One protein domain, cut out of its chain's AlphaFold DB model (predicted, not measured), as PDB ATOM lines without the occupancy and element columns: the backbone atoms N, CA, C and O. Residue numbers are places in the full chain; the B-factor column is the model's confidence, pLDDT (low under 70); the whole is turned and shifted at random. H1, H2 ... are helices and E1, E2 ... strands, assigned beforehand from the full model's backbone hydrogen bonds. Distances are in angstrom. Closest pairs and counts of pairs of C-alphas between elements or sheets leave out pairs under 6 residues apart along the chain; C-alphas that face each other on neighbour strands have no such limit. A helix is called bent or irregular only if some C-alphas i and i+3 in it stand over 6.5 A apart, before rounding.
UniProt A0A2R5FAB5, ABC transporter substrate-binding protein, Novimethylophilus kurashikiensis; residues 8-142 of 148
ATOM      1  N   ILE A   8      28.509  57.011 210.786       48.12
ATOM      2  CA  ILE A   8      29.886  56.653 211.132       48.12
ATOM      3  C   ILE A   8      30.306  55.513 210.206       48.12
ATOM      4  O   ILE A   8      29.700  54.440 210.219       48.12
ATOM      5  N   LEU A   9      31.349  55.730 209.409       50.50
ATOM      6  CA  LEU A   9      31.889  54.741 208.482       50.50
ATOM      7  C   LEU A   9      33.244  54.254 208.958       50.50
ATOM      8  O   LEU A   9      34.121  55.050 209.251       50.50
ATOM      9  N   GLN A  10      33.470  52.945 208.986       44.12
ATOM     10  CA  GLN A  10      34.810  52.410 209.216       44.12
ATOM     11  C   GLN A  10      35.535  52.222 207.882       44.12
ATOM     12  O   GLN A  10      35.102  51.436 207.038       44.12
ATOM     13  N   CYS A  11      36.663  52.912 207.691       37.91
ATOM     14  CA  CYS A  11      37.559  52.624 206.576       37.91
ATOM     15  C   CYS A  11      38.500  51.478 206.973       37.91
ATOM     16  O   CYS A  11      39.490  51.674 207.679       37.91
ATOM     17  N   ALA A  12      38.190  50.264 206.510       36.94
ATOM     18  CA  ALA A  12      38.900  49.037 206.887       36.94
ATOM     19  C   ALA A  12      40.408  49.030 206.550       36.94
ATOM     20  O   ALA A  12      41.148  48.222 207.101       36.94
ATOM     21  N   TYR A  13      40.868  49.919 205.662       37.84
ATOM     22  CA  TYR A  13      42.251  49.949 205.173       37.84
ATOM     23  C   TYR A  13      43.206  50.824 205.993       37.84
ATOM     24  O   TYR A  13      44.414  50.671 205.853       37.84
ATOM     25  N   ILE A  14      42.693  51.739 206.825       39.91
ATOM     26  CA  ILE A  14      43.526  52.756 207.500       39.91
ATOM     27  C   ILE A  14      43.262  52.790 209.016       39.91
ATOM     28  O   ILE A  14      43.903  53.522 209.761       39.91
ATOM     29  N   GLY A  15      42.344  51.950 209.509       33.22
ATOM     30  CA  GLY A  15      42.090  51.787 210.945       33.22
ATOM     31  C   GLY A  15      41.414  52.987 211.617       33.22
ATOM     32  O   GLY A  15      41.264  52.971 212.836       33.22
ATOM     33  N   ALA A  16      40.979  53.996 210.853       29.59
ATOM     34  CA  ALA A  16      40.276  55.170 211.359       29.59
ATOM     35  C   ALA A  16      38.830  55.225 210.828       29.59
ATOM     36  O   ALA A  16      38.601  55.006 209.629       29.59
ATOM     37  N   PRO A  17      37.836  55.511 211.691       41.47
ATOM     38  CA  PRO A  17      36.492  55.802 211.228       41.47
ATOM     39  C   PRO A  17      36.467  57.149 210.487       41.47
ATOM     40  O   PRO A  17      37.081  58.121 210.928       41.47
ATOM     41  N   ILE A  18      35.754  57.196 209.361       49.44
ATOM     42  CA  ILE A  18      35.253  58.424 208.752       49.44
ATOM     43  C   ILE A  18      33.969  58.784 209.494       49.44
ATOM     44  O   ILE A  18      32.981  58.047 209.431       49.44
ATOM     45  N   GLN A  19      33.972  59.908 210.194       53.34
ATOM     46  CA  GLN A  19      32.763  60.437 210.815       53.34
ATOM     47  C   GLN A  19      32.156  61.495 209.890       53.34
ATOM     48  O   GLN A  19      32.791  62.512 209.609       53.34
ATOM     49  N   ILE A  20      30.929  61.261 209.416       59.97
ATOM     50  CA  ILE A  20      30.092  62.332 208.867       59.97
ATOM     51  C   ILE A  20      29.451  62.992 210.085       59.97
ATOM     52  O   ILE A  20      28.595  62.386 210.733       59.97
ATOM     53  N   GLN A  21      29.949  64.166 210.478       53.78
ATOM     54  CA  GLN A  21      29.590  64.763 211.765       53.78
ATOM     55  C   GLN A  21      28.076  65.009 211.902       53.78
ATOM     56  O   GLN A  21      27.495  65.789 211.155       53.78
ATOM     57  N   GLU A  22      27.478  64.395 212.928       33.06
ATOM     58  CA  GLU A  22      27.374  65.042 214.248       33.06
ATOM     59  C   GLU A  22      28.261  64.228 215.220       33.06
ATOM     60  O   GLU A  22      28.230  62.997 215.206       33.06
ATOM     61  N   ALA A  23      29.144  64.894 215.963       35.34
ATOM     62  CA  ALA A  23      30.278  64.284 216.662       35.34
ATOM     63  C   ALA A  23      29.897  63.446 217.896       35.34
ATOM     64  O   ALA A  23      29.159  63.930 218.750       35.34
ATOM     65  N   VAL A  24      30.527  62.275 218.066       35.62
ATOM     66  CA  VAL A  24      30.892  61.712 219.381       35.62
ATOM     67  C   VAL A  24      32.237  60.984 219.224       35.62
ATOM     68  O   VAL A  24      32.386  60.133 218.353       35.62
ATOM     69  N   ASP A  25      33.196  61.357 220.072       39.16
ATOM     70  CA  ASP A  25      34.603  60.930 220.153       39.16
ATOM     71  C   ASP A  25      35.531  61.439 219.034       39.16
ATOM     72  O   ASP A  25      35.529  60.965 217.901       39.16
ATOM     73  N   GLY A  26      36.366  62.423 219.394       45.56
ATOM     74  CA  GLY A  26      37.248  63.221 218.528       45.56
ATOM     75  C   GLY A  26      38.446  62.498 217.899       45.56
ATOM     76  O   GLY A  26      39.474  63.129 217.659       45.56
ATOM     77  N   SER A  27      38.331  61.199 217.624       47.91
ATOM     78  CA  SER A  27      39.333  60.396 216.918       47.91
ATOM     79  C   SER A  27      38.849  60.022 215.512       47.91
ATOM     80  O   SER A  27      37.822  59.357 215.383       47.91
ATOM     81  N   GLY A  28      39.601  60.369 214.463       67.38
ATOM     82  CA  GLY A  28      39.324  59.902 213.098       67.38
ATOM     83  C   GLY A  28      39.679  60.896 211.992       67.38
ATOM     84  O   GLY A  28      40.368  61.886 212.238       67.38
ATOM     85  N   ILE A  29      39.211  60.584 210.780       76.81
ATOM     86  CA  ILE A  29      39.099  61.529 209.661       76.81
ATOM     87  C   ILE A  29      37.663  62.026 209.641       76.81
ATOM     88  O   ILE A  29      36.722  61.235 209.740       76.81
ATOM     89  N   HIS A  30      37.479  63.330 209.527       79.56
ATOM     90  CA  HIS A  30      36.154  63.919 209.450       79.56
ATOM     91  C   HIS A  30      35.809  64.212 207.993       79.56
ATOM     92  O   HIS A  30      36.664  64.645 207.221       79.56
ATOM     93  N   ALA A  31      34.553  63.960 207.628       82.75
ATOM     94  CA  ALA A  31      34.013  64.294 206.320       82.75
ATOM     95  C   ALA A  31      32.817  65.237 206.474       82.75
ATOM     96  O   ALA A  31      31.769  64.831 206.977       82.75
ATOM     97  N   TRP A  32      32.949  66.470 205.987       85.19
ATOM     98  CA  TRP A  32      31.809  67.371 205.800       85.19
ATOM     99  C   TRP A  32      31.308  67.238 204.375       85.19
ATOM    100  O   TRP A  32      32.098  67.194 203.432       85.19
ATOM    101  N   VAL A  33      29.993  67.128 204.223       85.88
ATOM    102  CA  VAL A  33      29.351  66.815 202.950       85.88
ATOM    103  C   VAL A  33      28.166  67.744 202.757       85.88
ATOM    104  O   VAL A  33      27.145  67.606 203.426       85.88
ATOM    105  N   TYR A  34      28.271  68.626 201.768       81.25
ATOM    106  CA  TYR A  34      27.127  69.360 201.243       81.25
ATOM    107  C   TYR A  34      26.662  68.701 199.944       81.25
ATOM    108  O   TYR A  34      27.476  68.380 199.079       81.25
ATOM    109  N   SER A  35      25.356  68.480 199.789       80.19
ATOM    110  CA  SER A  35      24.772  67.907 198.568       80.19
ATOM    111  C   SER A  35      23.565  68.713 198.109       80.19
ATOM    112  O   SER A  35      22.675  68.992 198.909       80.19
ATOM    113  N   ASN A  36      23.494  68.992 196.810       73.69
ATOM    114  CA  ASN A  36      22.265  69.380 196.122       73.69
ATOM    115  C   ASN A  36      21.934  68.350 195.019       73.69
ATOM    116  O   ASN A  36      22.475  67.244 195.021       73.69
ATOM    117  N   GLN A  37      21.009  68.677 194.113       70.81
ATOM    118  CA  GLN A  37      20.577  67.752 193.053       70.81
ATOM    119  C   GLN A  37      21.693  67.424 192.046       70.81
ATOM    120  O   GLN A  37      21.775  66.290 191.577       70.81
ATOM    121  N   ASP A  38      22.573  68.381 191.751       79.88
ATOM    122  CA  ASP A  38      23.549  68.268 190.662       79.88
ATOM    123  C   ASP A  38      24.951  67.904 191.150       79.88
ATOM    124  O   ASP A  38      25.727  67.259 190.437       79.88
ATOM    125  N   SER A  39      25.277  68.295 192.376       82.19
ATOM    126  CA  SER A  39      26.643  68.355 192.874       82.19
ATOM    127  C   SER A  39      26.739  68.022 194.357       82.19
ATOM    128  O   SER A  39      25.822  68.235 195.153       82.19
ATOM    129  N   ARG A  40      27.899  67.488 194.732       85.62
ATOM    130  CA  ARG A  40      28.267  67.223 196.117       85.62
ATOM    131  C   ARG A  40      29.682  67.694 196.371       85.62
ATOM    132  O   ARG A  40      30.601  67.329 195.639       85.62
ATOM    133  N   ILE A  41      29.822  68.497 197.413       88.94
ATOM    134  CA  ILE A  41      31.092  69.029 197.884       88.94
ATOM    135  C   ILE A  41      31.462  68.277 199.155       88.94
ATOM    136  O   ILE A  41      30.636  68.148 200.061       88.94
ATOM    137  N   ILE A  42      32.688  67.768 199.199       91.19
ATOM    138  CA  ILE A  42      33.227  67.026 200.329       91.19
ATOM    139  C   ILE A  42      34.516  67.683 200.789       91.19
ATOM    140  O   ILE A  42      35.410  67.912 199.978       91.19
ATOM    141  N   LEU A  43      34.622  67.903 202.094       91.00
ATOM    142  CA  LEU A  43      35.862  68.258 202.768       91.00
ATOM    143  C   LEU A  43      36.286  67.097 203.664       91.00
ATOM    144  O   LEU A  43      35.528  66.722 204.560       91.00
ATOM    145  N   LEU A  44      37.476  66.543 203.425       89.69
ATOM    146  CA  LEU A  44      38.123  65.622 204.360       89.69
ATOM    147  C   LEU A  44      39.185  66.367 205.165       89.69
ATOM    148  O   LEU A  44      40.021  67.054 204.584       89.69
ATOM    149  N   ALA A  45      39.167  66.196 206.484       86.56
ATOM    150  CA  ALA A  45      40.163  66.782 207.375       86.56
ATOM    151  C   ALA A  45      40.548  65.810 208.492       86.56
ATOM    152  O   ALA A  45      39.765  64.930 208.873       86.56
ATOM    153  N   ASP A  46      41.742  65.996 209.045       78.44
ATOM    154  CA  ASP A  46      42.150  65.305 210.264       78.44
ATOM    155  C   ASP A  46      41.348  65.830 211.465       78.44
ATOM    156  O   ASP A  46      41.169  67.036 211.644       78.44
ATOM    157  N   GLY A  47      40.862  64.924 212.317       69.25
ATOM    158  CA  GLY A  47      40.256  65.317 213.586       69.25
ATOM    159  C   GLY A  47      41.302  65.920 214.543       69.25
ATOM    160  O   GLY A  47      42.445  65.456 214.577       69.25
ATOM    161  N   PRO A  48      40.933  66.891 215.401       65.69
ATOM    162  CA  PRO A  48      41.881  67.648 216.232       65.69
ATOM    163  C   PRO A  48      42.683  66.798 217.233       65.69
ATOM    164  O   PRO A  48      43.747  67.220 217.688       65.69
ATOM    165  N   GLN A  49      42.207  65.600 217.591       61.53
ATOM    166  CA  GLN A  49      42.916  64.700 218.511       61.53
ATOM    167  C   GLN A  49      43.748  63.626 217.793       61.53
ATOM    168  O   GLN A  49      44.427  62.841 218.455       61.53
ATOM    169  N   ASN A  50      43.739  63.578 216.457       63.97
ATOM    170  CA  ASN A  50      44.333  62.483 215.698       63.97
ATOM    171  C   ASN A  50      45.721  62.835 215.145       63.97
ATOM    172  O   ASN A  50      45.927  63.017 213.949       63.97
ATOM    173  N   ARG A  51      46.714  62.919 216.038       53.94
ATOM    174  CA  ARG A  51      48.118  63.112 215.644       53.94
ATOM    175  C   ARG A  51      48.689  61.807 215.079       53.94
ATOM    176  O   ARG A  51      49.084  60.934 215.844       53.94
ATOM    177  N   GLY A  52      48.762  61.686 213.753       56.69
ATOM    178  CA  GLY A  52      49.469  60.588 213.071       56.69
ATOM    179  C   GLY A  52      48.664  59.832 212.014       56.69
ATOM    180  O   GLY A  52      49.249  59.053 211.264       56.69
ATOM    181  N   VAL A  53      47.357  60.079 211.909       61.88
ATOM    182  CA  VAL A  53      46.562  59.684 210.738       61.88
ATOM    183  C   VAL A  53      46.500  60.902 209.837       61.88
ATOM    184  O   VAL A  53      46.098  61.956 210.298       61.88
ATOM    185  N   SER A  54      46.952  60.758 208.594       71.69
ATOM    186  CA  SER A  54      46.921  61.833 207.604       71.69
ATOM    187  C   SER A  54      45.770  61.579 206.638       71.69
ATOM    188  O   SER A  54      45.744  60.541 205.960       71.69
ATOM    189  N   ALA A  55      44.844  62.537 206.563       74.50
ATOM    190  CA  ALA A  55      43.811  62.604 205.536       74.50
ATOM    191  C   ALA A  55      44.446  62.479 204.148       74.50
ATOM    192  O   ALA A  55      44.013  61.647 203.354       74.50
ATOM    193  N   THR A  56      45.544  63.201 203.911       79.62
ATOM    194  CA  THR A  56      46.332  63.185 202.673       79.62
ATOM    195  C   THR A  56      46.784  61.773 202.272       79.62
ATOM    196  O   THR A  56      46.496  61.313 201.167       79.62
ATOM    197  N   ASN A  57      47.437  61.033 203.176       76.31
ATOM    198  CA  ASN A  57      48.018  59.713 202.879       76.31
ATOM    199  C   ASN A  57      46.961  58.623 202.624       76.31
ATOM    200  O   ASN A  57      47.261  57.596 202.017       76.31
ATOM    201  N   GLY A  58      45.731  58.837 203.093       78.69
ATOM    202  CA  GLY A  58      44.611  57.911 202.954       78.69
ATOM    203  C   GLY A  58      43.501  58.375 202.015       78.69
ATOM    204  O   GLY A  58      42.515  57.652 201.847       78.69
ATOM    205  N   PHE A  59      43.631  59.569 201.428       87.75
ATOM    206  CA  PHE A  59      42.500  60.324 200.892       87.75
ATOM    207  C   PHE A  59      41.689  59.529 199.883       87.75
ATOM    208  O   PHE A  59      40.480  59.415 200.026       87.75
ATOM    209  N   GLY A  60      42.338  58.927 198.884       87.06
ATOM    210  CA  GLY A  60      41.630  58.192 197.836       87.06
ATOM    211  C   GLY A  60      40.847  56.987 198.367       87.06
ATOM    212  O   GLY A  60      39.743  56.714 197.901       87.06
ATOM    213  N   ALA A  61      41.360  56.296 199.390       83.25
ATOM    214  CA  ALA A  61      40.639  55.199 200.033       83.25
ATOM    215  C   ALA A  61      39.456  55.710 200.872       83.25
ATOM    216  O   ALA A  61      38.373  55.125 200.816       83.25
ATOM    217  N   TYR A  62      39.636  56.817 201.603       83.56
ATOM    218  CA  TYR A  62      38.545  57.464 202.336       83.56
ATOM    219  C   TYR A  62      37.458  57.988 201.393       83.56
ATOM    220  O   TYR A  62      36.275  57.735 201.615       83.56
ATOM    221  N   ALA A  63      37.853  58.645 200.304       87.81
ATOM    222  CA  ALA A  63      36.963  59.177 199.286       87.81
ATOM    223  C   ALA A  63      36.152  58.064 198.613       87.81
ATOM    224  O   ALA A  63      34.936  58.183 198.484       87.81
ATOM    225  N   GLU A  64      36.780  56.942 198.247       86.00
ATOM    226  CA  GLU A  64      36.067  55.805 197.660       86.00
ATOM    227  C   GLU A  64      35.106  55.141 198.659       86.00
ATOM    228  O   GLU A  64      33.979  54.797 198.292       86.00
ATOM    229  N   ALA A  65      35.507  54.988 199.927       82.50
ATOM    230  CA  ALA A  65      34.632  54.468 200.977       82.50
ATOM    231  C   ALA A  65      33.409  55.375 201.186       82.50
ATOM    232  O   ALA A  65      32.272  54.895 201.178       82.50
ATOM    233  N   LEU A  66      33.631  56.688 201.283       83.38
ATOM    234  CA  LEU A  66      32.575  57.683 201.438       83.38
ATOM    235  C   LEU A  66      31.657  57.729 200.209       83.38
ATOM    236  O   LEU A  66      30.435  57.751 200.347       83.38
ATOM    237  N   ARG A  67      32.222  57.666 198.998       86.44
ATOM    238  CA  ARG A  67      31.461  57.642 197.743       86.44
ATOM    239  C   ARG A  67      30.522  56.446 197.676       86.44
ATOM    240  O   ARG A  67      29.348  56.604 197.341       86.44
ATOM    241  N   ARG A  68      31.026  55.250 198.006       83.62
ATOM    242  CA  ARG A  68      30.220  54.019 198.052       83.62
ATOM    243  C   ARG A  68      29.074  54.143 199.029       83.62
ATOM    244  O   ARG A  68      27.979  53.700 198.710       83.62
ATOM    245  N   GLU A  69      29.334  54.710 200.197       79.75
ATOM    246  CA  GLU A  69      28.319  54.835 201.222       79.75
ATOM    247  C   GLU A  69      27.243  55.851 200.845       79.75
ATOM    248  O   GLU A  69      26.063  55.514 200.824       79.75
ATOM    249  N   LEU A  70      27.632  57.074 200.483       78.50
ATOM    250  CA  LEU A  70      26.677  58.131 200.155       78.50
ATOM    251  C   LEU A  70      25.788  57.752 198.959       78.50
ATOM    252  O   LEU A  70      24.616  58.118 198.932       78.50
ATOM    253  N   ASN A  71      26.310  56.962 198.012       83.38
ATOM    254  CA  ASN A  71      25.527  56.415 196.901       83.38
ATOM    255  C   ASN A  71      24.469  55.381 197.322       83.38
ATOM    256  O   ASN A  71      23.540  55.139 196.552       83.38
ATOM    257  N   ARG A  72      24.573  54.762 198.509       79.31
ATOM    258  CA  ARG A  72      23.511  53.881 199.035       79.31
ATOM    259  C   ARG A  72      22.294  54.671 199.506       79.31
ATOM    260  O   ARG A  72      21.181  54.170 199.397       79.31
ATOM    261  N   PHE A  73      22.507  55.879 200.031       69.88
ATOM    262  CA  PHE A  73      21.448  56.713 200.611       69.88
ATOM    263  C   PHE A  73      20.808  57.662 199.601       69.88
ATOM    264  O   PHE A  73      19.632  57.996 199.716       69.88
ATOM    265  N   SER A  74      21.572  58.105 198.607       67.19
ATOM    266  CA  SER A  74      21.105  59.036 197.590       67.19
ATOM    267  C   SER A  74      21.799  58.707 196.269       67.19
ATOM    268  O   SER A  74      23.033  58.633 196.263       67.19
ATOM    269  N   PRO A  75      21.052  58.493 195.163       68.31
ATOM    270  CA  PRO A  75      21.646  58.303 193.845       68.31
ATOM    271  C   PRO A  75      22.688  59.390 193.582       68.31
ATOM    272  O   PRO A  75      22.450  60.561 193.874       68.31
ATOM    273  N   GLY A  76      23.865  58.978 193.107       64.44
ATOM    274  CA  GLY A  76      25.025  59.858 193.048       64.44
ATOM    275  C   GLY A  76      24.754  61.119 192.217       64.44
ATOM    276  O   GLY A  76      24.199  60.999 191.123       64.44
ATOM    277  N   PRO A  77      25.161  62.305 192.699       71.56
ATOM    278  CA  PRO A  77      25.091  63.534 191.917       71.56
ATOM    279  C   PRO A  77      25.976  63.421 190.676       71.56
ATOM    280  O   PRO A  77      26.901  62.599 190.621       71.56
ATOM    281  N   SER A  78      25.724  64.290 189.698       77.56
ATOM    282  CA  SER A  78      26.516  64.347 188.467       77.56
ATOM    283  C   SER A  78      27.971  64.757 188.720       77.56
ATOM    284  O   SER A  78      28.869  64.341 187.986       77.56
ATOM    285  N   GLN A  79      28.216  65.516 189.794       86.44
ATOM    286  CA  GLN A  79      29.524  66.068 190.113       86.44
ATOM    287  C   GLN A  79      29.905  65.851 191.580       86.44
ATOM    288  O   GLN A  79      29.120  66.094 192.496       86.44
ATOM    289  N   TRP A  80      31.153  65.435 191.787       89.56
ATOM    290  CA  TRP A  80      31.793  65.327 193.094       89.56
ATOM    291  C   TRP A  80      32.975  66.287 193.130       89.56
ATOM    292  O   TRP A  80      33.841  66.227 192.258       89.56
ATOM    293  N   ILE A  81      32.997  67.165 194.124       92.25
ATOM    294  CA  ILE A  81      34.063  68.139 194.336       92.25
ATOM    295  C   ILE A  81      34.703  67.805 195.675       92.25
ATOM    296  O   ILE A  81      34.015  67.764 196.694       92.25
ATOM    297  N   TRP A  82      36.000  67.530 195.653       94.56
ATOM    298  CA  TRP A  82      36.739  67.085 196.823       94.56
ATOM    299  C   TRP A  82      37.744  68.142 197.241       94.56
ATOM    300  O   TRP A  82      38.493  68.659 196.411       94.56
ATOM    301  N   TYR A  83      37.773  68.394 198.538       95.19
ATOM    302  CA  TYR A  83      38.759  69.224 199.194       95.19
ATOM    303  C   TYR A  83      39.411  68.446 200.328       95.19
ATOM    304  O   TYR A  83      38.778  67.604 200.979       95.19
ATOM    305  N   GLU A  84      40.676  68.749 200.558       93.50
ATOM    306  CA  GLU A  84      41.400  68.362 201.756       93.50
ATOM    307  C   GLU A  84      41.702  69.608 202.581       93.50
ATOM    308  O   GLU A  84      41.896  70.689 202.023       93.50
ATOM    309  N   LEU A  85      41.676  69.443 203.899       90.38
ATOM    310  CA  LEU A  85      42.191  70.408 204.851       90.38
ATOM    311  C   LEU A  85      43.242  69.715 205.708       90.38
ATOM    312  O   LEU A  85      42.919  68.842 206.522       90.38
ATOM    313  N   ASP A  86      44.494  70.106 205.502       84.50
ATOM    314  CA  ASP A  86      45.611  69.521 206.221       84.50
ATOM    315  C   ASP A  86      45.710  70.043 207.664       84.50
ATOM    316  O   ASP A  86      45.123  71.052 208.065       84.50
ATOM    317  N   SER A  87      46.529  69.364 208.466       77.50
ATOM    318  CA  SER A  87      46.793  69.741 209.862       77.50
ATOM    319  C   SER A  87      47.431  71.128 210.061       77.50
ATOM    320  O   SER A  87      47.518  71.601 211.196       77.50
ATOM    321  N   THR A  88      47.900  71.779 208.993       80.56
ATOM    322  CA  THR A  88      48.453  73.141 209.020       80.56
ATOM    323  C   THR A  88      47.424  74.206 208.639       80.56
ATOM    324  O   THR A  88      47.745  75.394 208.664       80.56
ATOM    325  N   GLY A  89      46.185  73.800 208.342       83.69
ATOM    326  CA  GLY A  89      45.099  74.692 207.954       83.69
ATOM    327  C   GLY A  89      45.111  75.056 206.471       83.69
ATOM    328  O   GLY A  89      44.598  76.113 206.111       83.69
ATOM    329  N   ARG A  90      45.729  74.235 205.613       89.06
ATOM    330  CA  ARG A  90      45.777  74.480 204.168       89.06
ATOM    331  C   ARG A  90      44.717  73.675 203.428       89.06
ATOM    332  O   ARG A  90      44.586  72.480 203.653       89.06
ATOM    333  N   PHE A  91      44.031  74.342 202.502       93.38
ATOM    334  CA  PHE A  91      43.070  73.734 201.588       93.38
ATOM    335  C   PHE A  91      43.691  73.320 200.256       93.38
ATOM    336  O   PHE A  91      44.242  74.156 199.532       93.38
ATOM    337  N   ASP A  92      43.475  72.071 199.866       94.94
ATOM    338  CA  ASP A  92      43.801  71.582 198.529       94.94
ATOM    339  C   ASP A  92      42.549  71.091 197.796       94.94
ATOM    340  O   ASP A  92      41.656  70.470 198.372       94.94
ATOM    341  N   GLU A  93      42.490  71.363 196.492       95.50
ATOM    342  CA  GLU A  93      41.561  70.697 195.583       95.50
ATOM    343  C   GLU A  93      42.070  69.293 195.295       95.50
ATOM    344  O   GLU A  93      43.245  69.105 194.959       95.50
ATOM    345  N   VAL A  94      41.173  68.312 195.363       95.62
ATOM    346  CA  VAL A  94      41.545  66.916 195.163       95.62
ATOM    347  C   VAL A  94      40.823  66.330 193.959       95.62
ATOM    348  O   VAL A  94      39.597  66.343 193.855       95.62
ATOM    349  N   SER A  95      41.590  65.769 193.028       93.81
ATOM    350  CA  SER A  95      41.052  64.912 191.977       93.81
ATOM    351  C   SER A  95      41.133  63.460 192.427       93.81
ATOM    352  O   SER A  95      42.205  62.989 192.801       93.81
ATOM    353  N   VAL A  96      40.007  62.745 192.392       91.19
ATOM    354  CA  VAL A  96      39.933  61.345 192.827       91.19
ATOM    355  C   VAL A  96      39.570  60.451 191.647       91.19
ATOM    356  O   VAL A  96      38.507  60.605 191.046       91.19
ATOM    357  N   THR A  97      40.434  59.480 191.344       88.19
ATOM    358  CA  THR A  97      40.176  58.424 190.353       88.19
ATOM    359  C   THR A  97      40.388  57.059 191.001       88.19
ATOM    360  O   THR A  97      41.515  56.624 191.240       88.19
ATOM    361  N   GLY A  98      39.290  56.365 191.316       85.44
ATOM    362  CA  GLY A  98      39.347  55.145 192.125       85.44
ATOM    363  C   GLY A  98      39.887  55.448 193.526       85.44
ATOM    364  O   GLY A  98      39.341  56.301 194.213       85.44
ATOM    365  N   CYS A  99      40.966  54.772 193.932       82.88
ATOM    366  CA  CYS A  99      41.650  55.027 195.208       82.88
ATOM    367  C   CYS A  99      42.859  55.971 195.078       82.88
ATOM    368  O   CYS A  99      43.627  56.102 196.029       82.88
ATOM    369  N   VAL A 100      43.069  56.585 193.912       88.00
ATOM    370  CA  VAL A 100      44.169  57.528 193.673       88.00
ATOM    371  C   VAL A 100      43.653  58.949 193.858       88.00
ATOM    372  O   VAL A 100      42.602  59.293 193.315       88.00
ATOM    373  N   ALA A 101      44.397  59.754 194.617       91.94
ATOM    374  CA  ALA A 101      44.116  61.163 194.867       91.94
ATOM    375  C   ALA A 101      45.280  62.030 194.367       91.94
ATOM    376  O   ALA A 101      46.440  61.746 194.665       91.94
ATOM    377  N   GLU A 102      44.961  63.081 193.617       94.44
ATOM    378  CA  GLU A 102      45.898  64.132 193.222       94.44
ATOM    379  C   GLU A 102      45.504  65.442 193.895       94.44
ATOM    380  O   GLU A 102      44.367  65.886 193.742       94.44
ATOM    381  N   PHE A 103      46.452  66.071 194.584       94.12
ATOM    382  CA  PHE A 103      46.240  67.299 195.348       94.12
ATOM    383  C   PHE A 103      46.806  68.492 194.592       94.12
ATOM    384  O   PHE A 103      47.885  68.408 193.991       94.12
ATOM    385  N   ARG A 104      46.079  69.607 194.607       96.00
ATOM    386  CA  ARG A 104      46.530  70.877 194.039       96.00
ATOM    387  C   ARG A 104      46.151  72.014 194.982       96.00
ATOM    388  O   ARG A 104      45.013  72.019 195.448       96.00
ATOM    389  N   PRO A 105      47.039  73.004 195.189       95.94
ATOM    390  CA  PRO A 105      46.699  74.191 195.958       95.94
ATOM    391  C   PRO A 105      45.410  74.825 195.455       95.94
ATOM    392  O   PRO A 105      45.285  75.106 194.257       95.94
ATOM    393  N   LEU A 106      44.466  75.075 196.362       96.38
ATOM    394  CA  LEU A 106      43.252  75.786 196.003       96.38
ATOM    395  C   LEU A 106      43.594  77.240 195.665       96.38
ATOM    396  O   LEU A 106      44.003  78.017 196.525       96.38
ATOM    397  N   HIS A 107      43.407  77.612 194.404       96.62
ATOM    398  CA  HIS A 107      43.588  78.981 193.940       96.62
ATOM    399  C   HIS A 107      42.237  79.670 193.725       96.62
ATOM    400  O   HIS A 107      41.435  79.235 192.895       96.62
ATOM    401  N   GLU A 108      42.023  80.783 194.430       96.50
ATOM    402  CA  GLU A 108      40.880  81.683 194.236       96.50
ATOM    403  C   GLU A 108      41.316  83.147 194.473       96.50
ATOM    404  O   GLU A 108      41.397  83.599 195.615       96.50
ATOM    405  N   PRO A 109      41.670  83.902 193.417       93.50
ATOM    406  CA  PRO A 109      42.095  85.295 193.554       93.50
ATOM    407  C   PRO A 109      40.989  86.196 194.134       93.50
ATOM    408  O   PRO A 109      39.823  86.000 193.797       93.50
ATOM    409  N   PRO A 110      41.328  87.230 194.930       96.00
ATOM    410  CA  PRO A 110      42.677  87.704 195.262       96.00
ATOM    411  C   PRO A 110      43.299  87.018 196.491       96.00
ATOM    412  O   PRO A 110      44.314  87.493 197.000       96.00
ATOM    413  N   HIS A 111      42.694  85.944 196.994       96.12
ATOM    414  CA  HIS A 111      43.112  85.306 198.235       96.12
ATOM    415  C   HIS A 111      44.400  84.496 198.068       96.12
ATOM    416  O   HIS A 111      44.765  84.055 196.972       96.12
ATOM    417  N   SER A 112      45.099  84.307 199.187       95.62
ATOM    418  CA  SER A 112      46.279  83.451 199.245       95.62
ATOM    419  C   SER A 112      45.904  82.005 198.892       95.62
ATOM    420  O   SER A 112      44.869  81.521 199.349       95.62
ATOM    421  N   PRO A 113      46.728  81.281 198.116       96.00
ATOM    422  CA  PRO A 113      46.441  79.891 197.779       96.00
ATOM    423  C   PRO A 113      46.332  79.013 199.024       96.00
ATOM    424  O   PRO A 113      47.081  79.201 199.984       96.00
ATOM    425  N   SER A 114      45.425  78.041 198.978       94.94
ATOM    426  CA  SER A 114      45.130  77.116 200.072       94.94
ATOM    427  C   SER A 114      44.641  77.778 201.370       94.94
ATOM    428  O   SER A 114      44.656  77.121 202.406       94.94
ATOM    429  N   SER A 115      44.224  79.048 201.362       94.56
ATOM    430  CA  SER A 115      43.716  79.713 202.569       94.56
ATOM    431  C   SER A 115      42.222  79.466 202.797       94.56
ATOM    432  O   SER A 115      41.482  79.108 201.874       94.56
ATOM    433  N   ASN A 116      41.763  79.718 204.024       92.25
ATOM    434  CA  ASN A 116      40.344  79.652 204.384       92.25
ATOM    435  C   ASN A 116      39.516  80.618 203.528       92.25
ATOM    436  O   ASN A 116      38.435  80.267 203.069       92.25
ATOM    437  N   GLU A 117      40.034  81.819 203.266       94.69
ATOM    438  CA  GLU A 117      39.367  82.812 202.422       94.69
ATOM    439  C   GLU A 117      39.275  82.341 200.970       94.69
ATOM    440  O   GLU A 117      38.232  82.518 200.348       94.69
ATOM    441  N   ALA A 118      40.317  81.689 200.438       96.12
ATOM    442  CA  ALA A 118      40.264  81.107 199.098       96.12
ATOM    443  C   ALA A 118      39.202  80.000 199.005       96.12
ATOM    444  O   ALA A 118      38.465  79.930 198.019       96.12
ATOM    445  N   PHE A 119      39.085  79.167 200.044       95.06
ATOM    446  CA  PHE A 119      38.030  78.160 200.141       95.06
ATOM    447  C   PHE A 119      36.639  78.784 200.210       95.06
ATOM    448  O   PHE A 119      35.787  78.465 199.380       95.06
ATOM    449  N   MET A 120      36.413  79.724 201.124       94.75
ATOM    450  CA  MET A 120      35.109  80.370 201.269       94.75
ATOM    451  C   MET A 120      34.700  81.141 200.009       94.75
ATOM    452  O   MET A 120      33.558  81.011 199.572       94.75
ATOM    453  N   ALA A 121      35.628  81.850 199.360       95.81
ATOM    454  CA  ALA A 121      35.371  82.534 198.092       95.81
ATOM    455  C   ALA A 121      35.030  81.548 196.960       95.81
ATOM    456  O   ALA A 121      34.119  81.787 196.161       95.81
ATOM    457  N   ARG A 122      35.711  80.393 196.902       95.25
ATOM    458  CA  ARG A 122      35.395  79.331 195.938       95.25
ATOM    459  C   ARG A 122      33.988  78.784 196.161       95.25
ATOM    460  O   ARG A 122      33.255  78.590 195.187       95.25
ATOM    461  N   ILE A 123      33.618  78.525 197.412       91.88
ATOM    462  CA  ILE A 123      32.284  78.054 197.793       91.88
ATOM    463  C   ILE A 123      31.218  79.084 197.417       91.88
ATOM    464  O   ILE A 123      30.262  78.728 196.733       91.88
ATOM    465  N   GLU A 124      31.406  80.355 197.774       92.69
ATOM    466  CA  GLU A 124      30.478  81.441 197.438       92.69
ATOM    467  C   GLU A 124      30.247  81.544 195.923       92.69
ATOM    468  O   GLU A 124      29.112  81.661 195.462       92.69
ATOM    469  N   ARG A 125      31.316  81.420 195.125       92.62
ATOM    470  CA  ARG A 125      31.235  81.507 193.662       92.62
ATOM    471  C   ARG A 125      30.589  80.284 193.011       92.62
ATOM    472  O   ARG A 125      29.938  80.422 191.977       92.62
ATOM    473  N   THR A 126      30.847  79.083 193.527       87.31
ATOM    474  CA  THR A 126      30.441  77.830 192.861       87.31
ATOM    475  C   THR A 126      29.116  77.283 193.362       87.31
ATOM    476  O   THR A 126      28.369  76.708 192.573       87.31
ATOM    477  N   LEU A 127      28.818  77.459 194.648       81.56
ATOM    478  CA  LEU A 127      27.617  76.938 195.278       81.56
ATOM    479  C   LEU A 127      27.194  77.828 196.463       81.56
ATOM    480  O   LEU A 127      27.310  77.406 197.619       81.56
ATOM    481  N   PRO A 128      26.697  79.051 196.194       83.56
ATOM    482  CA  PRO A 128      26.413  80.058 197.222       83.56
ATOM    483  C   PRO A 128      25.428  79.571 198.291       83.56
ATOM    484  O   PRO A 128      25.601  79.873 199.467       83.56
ATOM    485  N   ASP A 129      24.467  78.720 197.925       78.38
ATOM    486  CA  ASP A 129      23.493  78.125 198.855       78.38
ATOM    487  C   ASP A 129      24.131  77.201 199.916       78.38
ATOM    488  O   ASP A 129      23.462  76.755 200.849       78.38
ATOM    489  N   SER A 130      25.416  76.864 199.764       79.19
ATOM    490  CA  SER A 130      26.189  76.084 200.735       79.19
ATOM    491  C   SER A 130      27.066  76.937 201.653       79.19
ATOM    492  O   SER A 130      27.688  76.398 202.565       79.19
ATOM    493  N   TYR A 131      27.119  78.254 201.446       82.12
ATOM    494  CA  TYR A 131      28.071  79.133 202.121       82.12
ATOM    495  C   TYR A 131      27.958  79.083 203.652       82.12
ATOM    496  O   TYR A 131      28.948  78.807 204.327       82.12
ATOM    497  N   GLU A 132      26.750  79.248 204.202       77.56
ATOM    498  CA  GLU A 132      26.514  79.194 205.656       77.56
ATOM    499  C   GLU A 132      26.894  77.832 206.261       77.56
ATOM    500  O   GLU A 132      27.475  77.766 207.345       77.56
ATOM    501  N   TYR A 133      26.624  76.738 205.536       79.50
ATOM    502  CA  TYR A 133      27.015  75.390 205.954       79.50
ATOM    503  C   TYR A 133      28.535  75.284 206.112       79.50
ATOM    504  O   TYR A 133      29.023  74.778 207.124       79.50
ATOM    505  N   TRP A 134      29.289  75.792 205.136       83.06
ATOM    506  CA  TRP A 134      30.747  75.750 205.165       83.06
ATOM    507  C   TRP A 134      31.342  76.699 206.205       83.06
ATOM    508  O   TRP A 134      32.291  76.309 206.880       83.06
ATOM    509  N   GLN A 135      30.748  77.875 206.434       82.94
ATOM    510  CA  GLN A 135      31.144  78.736 207.556       82.94
ATOM    511  C   GLN A 135      31.010  78.008 208.898       82.94
ATOM    512  O   GLN A 135      31.955  77.985 209.685       82.94
ATOM    513  N   MET A 136      29.872  77.354 209.150       76.88
ATOM    514  CA  MET A 136      29.688  76.567 210.371       76.88
ATOM    515  C   MET A 136      30.683  75.407 210.475       76.88
ATOM    516  O   MET A 136      31.241  75.189 211.550       76.88
ATOM    517  N   ALA A 137      30.937  74.686 209.379       80.44
ATOM    518  CA  ALA A 137      31.900  73.584 209.360       80.44
ATOM    519  C   ALA A 137      33.316  74.057 209.735       80.44
ATOM    520  O   ALA A 137      33.975  73.441 210.573       80.44
ATOM    521  N   LEU A 138      33.769  75.184 209.176       82.12
ATOM    522  CA  LEU A 138      35.085  75.745 209.495       82.12
ATOM    523  C   LEU A 138      35.168  76.296 210.919       82.12
ATOM    524  O   LEU A 138      36.197  76.133 211.574       82.12
ATOM    525  N   PHE A 139      34.091  76.900 211.426       80.12
ATOM    526  CA  PHE A 139      34.019  77.321 212.824       80.12
ATOM    527  C   PHE A 139      34.150  76.124 213.778       80.12
ATOM    528  O   PHE A 139      34.942  76.165 214.716       80.12
ATOM    529  N   GLN A 140      33.453  75.014 213.503       75.25
ATOM    530  CA  GLN A 140      33.546  73.781 214.299       75.25
ATOM    531  C   GLN A 140      34.945  73.152 214.285       75.25
ATOM    532  O   GLN A 140      35.336  72.495 215.250       75.25
ATOM    533  N   LEU A 141      35.702  73.360 213.209       73.75
ATOM    534  CA  LEU A 141      37.094  72.942 213.100       73.75
ATOM    535  C   LEU A 141      38.084  73.896 213.798       73.75
ATOM    536  O   LEU A 141      39.260  73.561 213.921       73.75
ATOM    537  N   GLY A 142      37.637  75.068 214.260       73.81
ATOM    538  CA  GLY A 142      38.504  76.100 214.837       73.81
ATOM    539  C   GLY A 142      39.275  76.920 213.795       73.81
ATOM    540  O   GLY A 142      40.295  77.518 214.125       73.81
TER     541      GLY A 142
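This is residues 8 to 142 of the 148 residues of the protein "ABC transporter substrate-binding protein" of Novimethylophilus kurashikiensis (UniProt A0A2R5FAB5). A seven-stranded sheet, strongly twisted and curled like part of a barrel, wraps round the kinked helix H1, with a hairpin of two helices, H2 and H3, over its opposite face. The curl is open, with E1 and E7 at the two edges of the sheet. The printed part has 135 residues, with three named helices and seven named strands in the order E1 E2 E3 E4 H1 E5 E6 E7 H2 H3, and its class is mixed, helices and strands. Across the mixed sheet the strands also run E1 E2 E3 E4 E5 E6 E7. The whole is compact, with a radius of gyration of the C-alphas of 13.9 A, and rounded, spanning 40 by 34 by 28 A.

The printed part opens with strand E1, residues 8 to 10, whose C-alpha 8 is at (29.886, 56.653, 211.132). E2 is residues 17 to 20, E3 is residues 29 to 35 and 19.2 A long, and E4, the longest strand by residues, is residues 39 to 46 and 23.5 A long. Helix H1, residues 55 to 73, measures 23.6 A and begins with C-alpha 55 at (43.811, 62.604, 205.536). E5 is residues 79 to 85, 19.9 A; E6 is residues 91 to 97, 19.2 A; E7 is residues 100 to 105, 17.0 A. H2, residues 116 to 126, is 15.3 A long, and H3, residues 128 to 140, is 19.5 A long and ends with C-alpha 140 at (33.546, 73.781, 214.299).

E1 and E2 form an antiparallel hairpin, with N 9 and O 18 2.8 A apart. E2 and E3 are parallel, with N 31 and O 19 at 3.0 A. E3 and E4 are an antiparallel hairpin at 164 degrees, with N 30 and O 45 at 2.9 A. E4 and E5 are parallel at 19 degrees, with N 42 and O 81 at 2.8 A; E4, H1 and E5 make a strand-helix-strand unit, two parallel neighbour strands with a helix between, and its crossover is right-handed. E5, E6 and E7 are a meander, each strand the antiparallel neighbour of the one before, in two hairpins; N 84 and O 92 are 2.9 A apart, and N 93 and O 104 are 2.8 A apart. The sheet curls round H1, whose closest C-alphas to E7 are those of Gly 60 and Ala 101, 4.9 A, and to E4 those of Asp 46 and Ala 55, 5.7 A. H1 has a kink of 45 degrees near residue 62. H1 and H3 are irregular: C-alphas 57 and 60 are 8.3 A apart, and C-alphas 129 and 132 are 7.5 A apart. The domain has three layers, helices on both faces of a sheet: H1 on one face, H2 and H3 on the other. H2 lies over E5, at a height over the sheet of 10.3 A, and only just over E6, where 3 of its C-alphas fall. H3 lies over E3 at a height of 9.6 A. H2 and H3 form a helical hairpin and touch, H3 with residues 130 to 135 alone; the closest C-alphas are those of Glu 124 and Tyr 131, 5.7 A, at a shallow tilt of 23 degrees, opposite ways. H1 is apart from H2 and H3. Every O i to N i+4 pair is within hydrogen-bond range in H2, against 11 of 15 in H1 and 7 of 9 in H3.

The two C-alphas farthest apart are those of Ala 12 and Pro 110, 40.6 A. The printed part has no cut and no long link; ten residues lie between E7 and H2. The mean pLDDT of the printed part is 77.8, and it is under 70 in residues 8 to 28, 47 to 53 and 73 to 76.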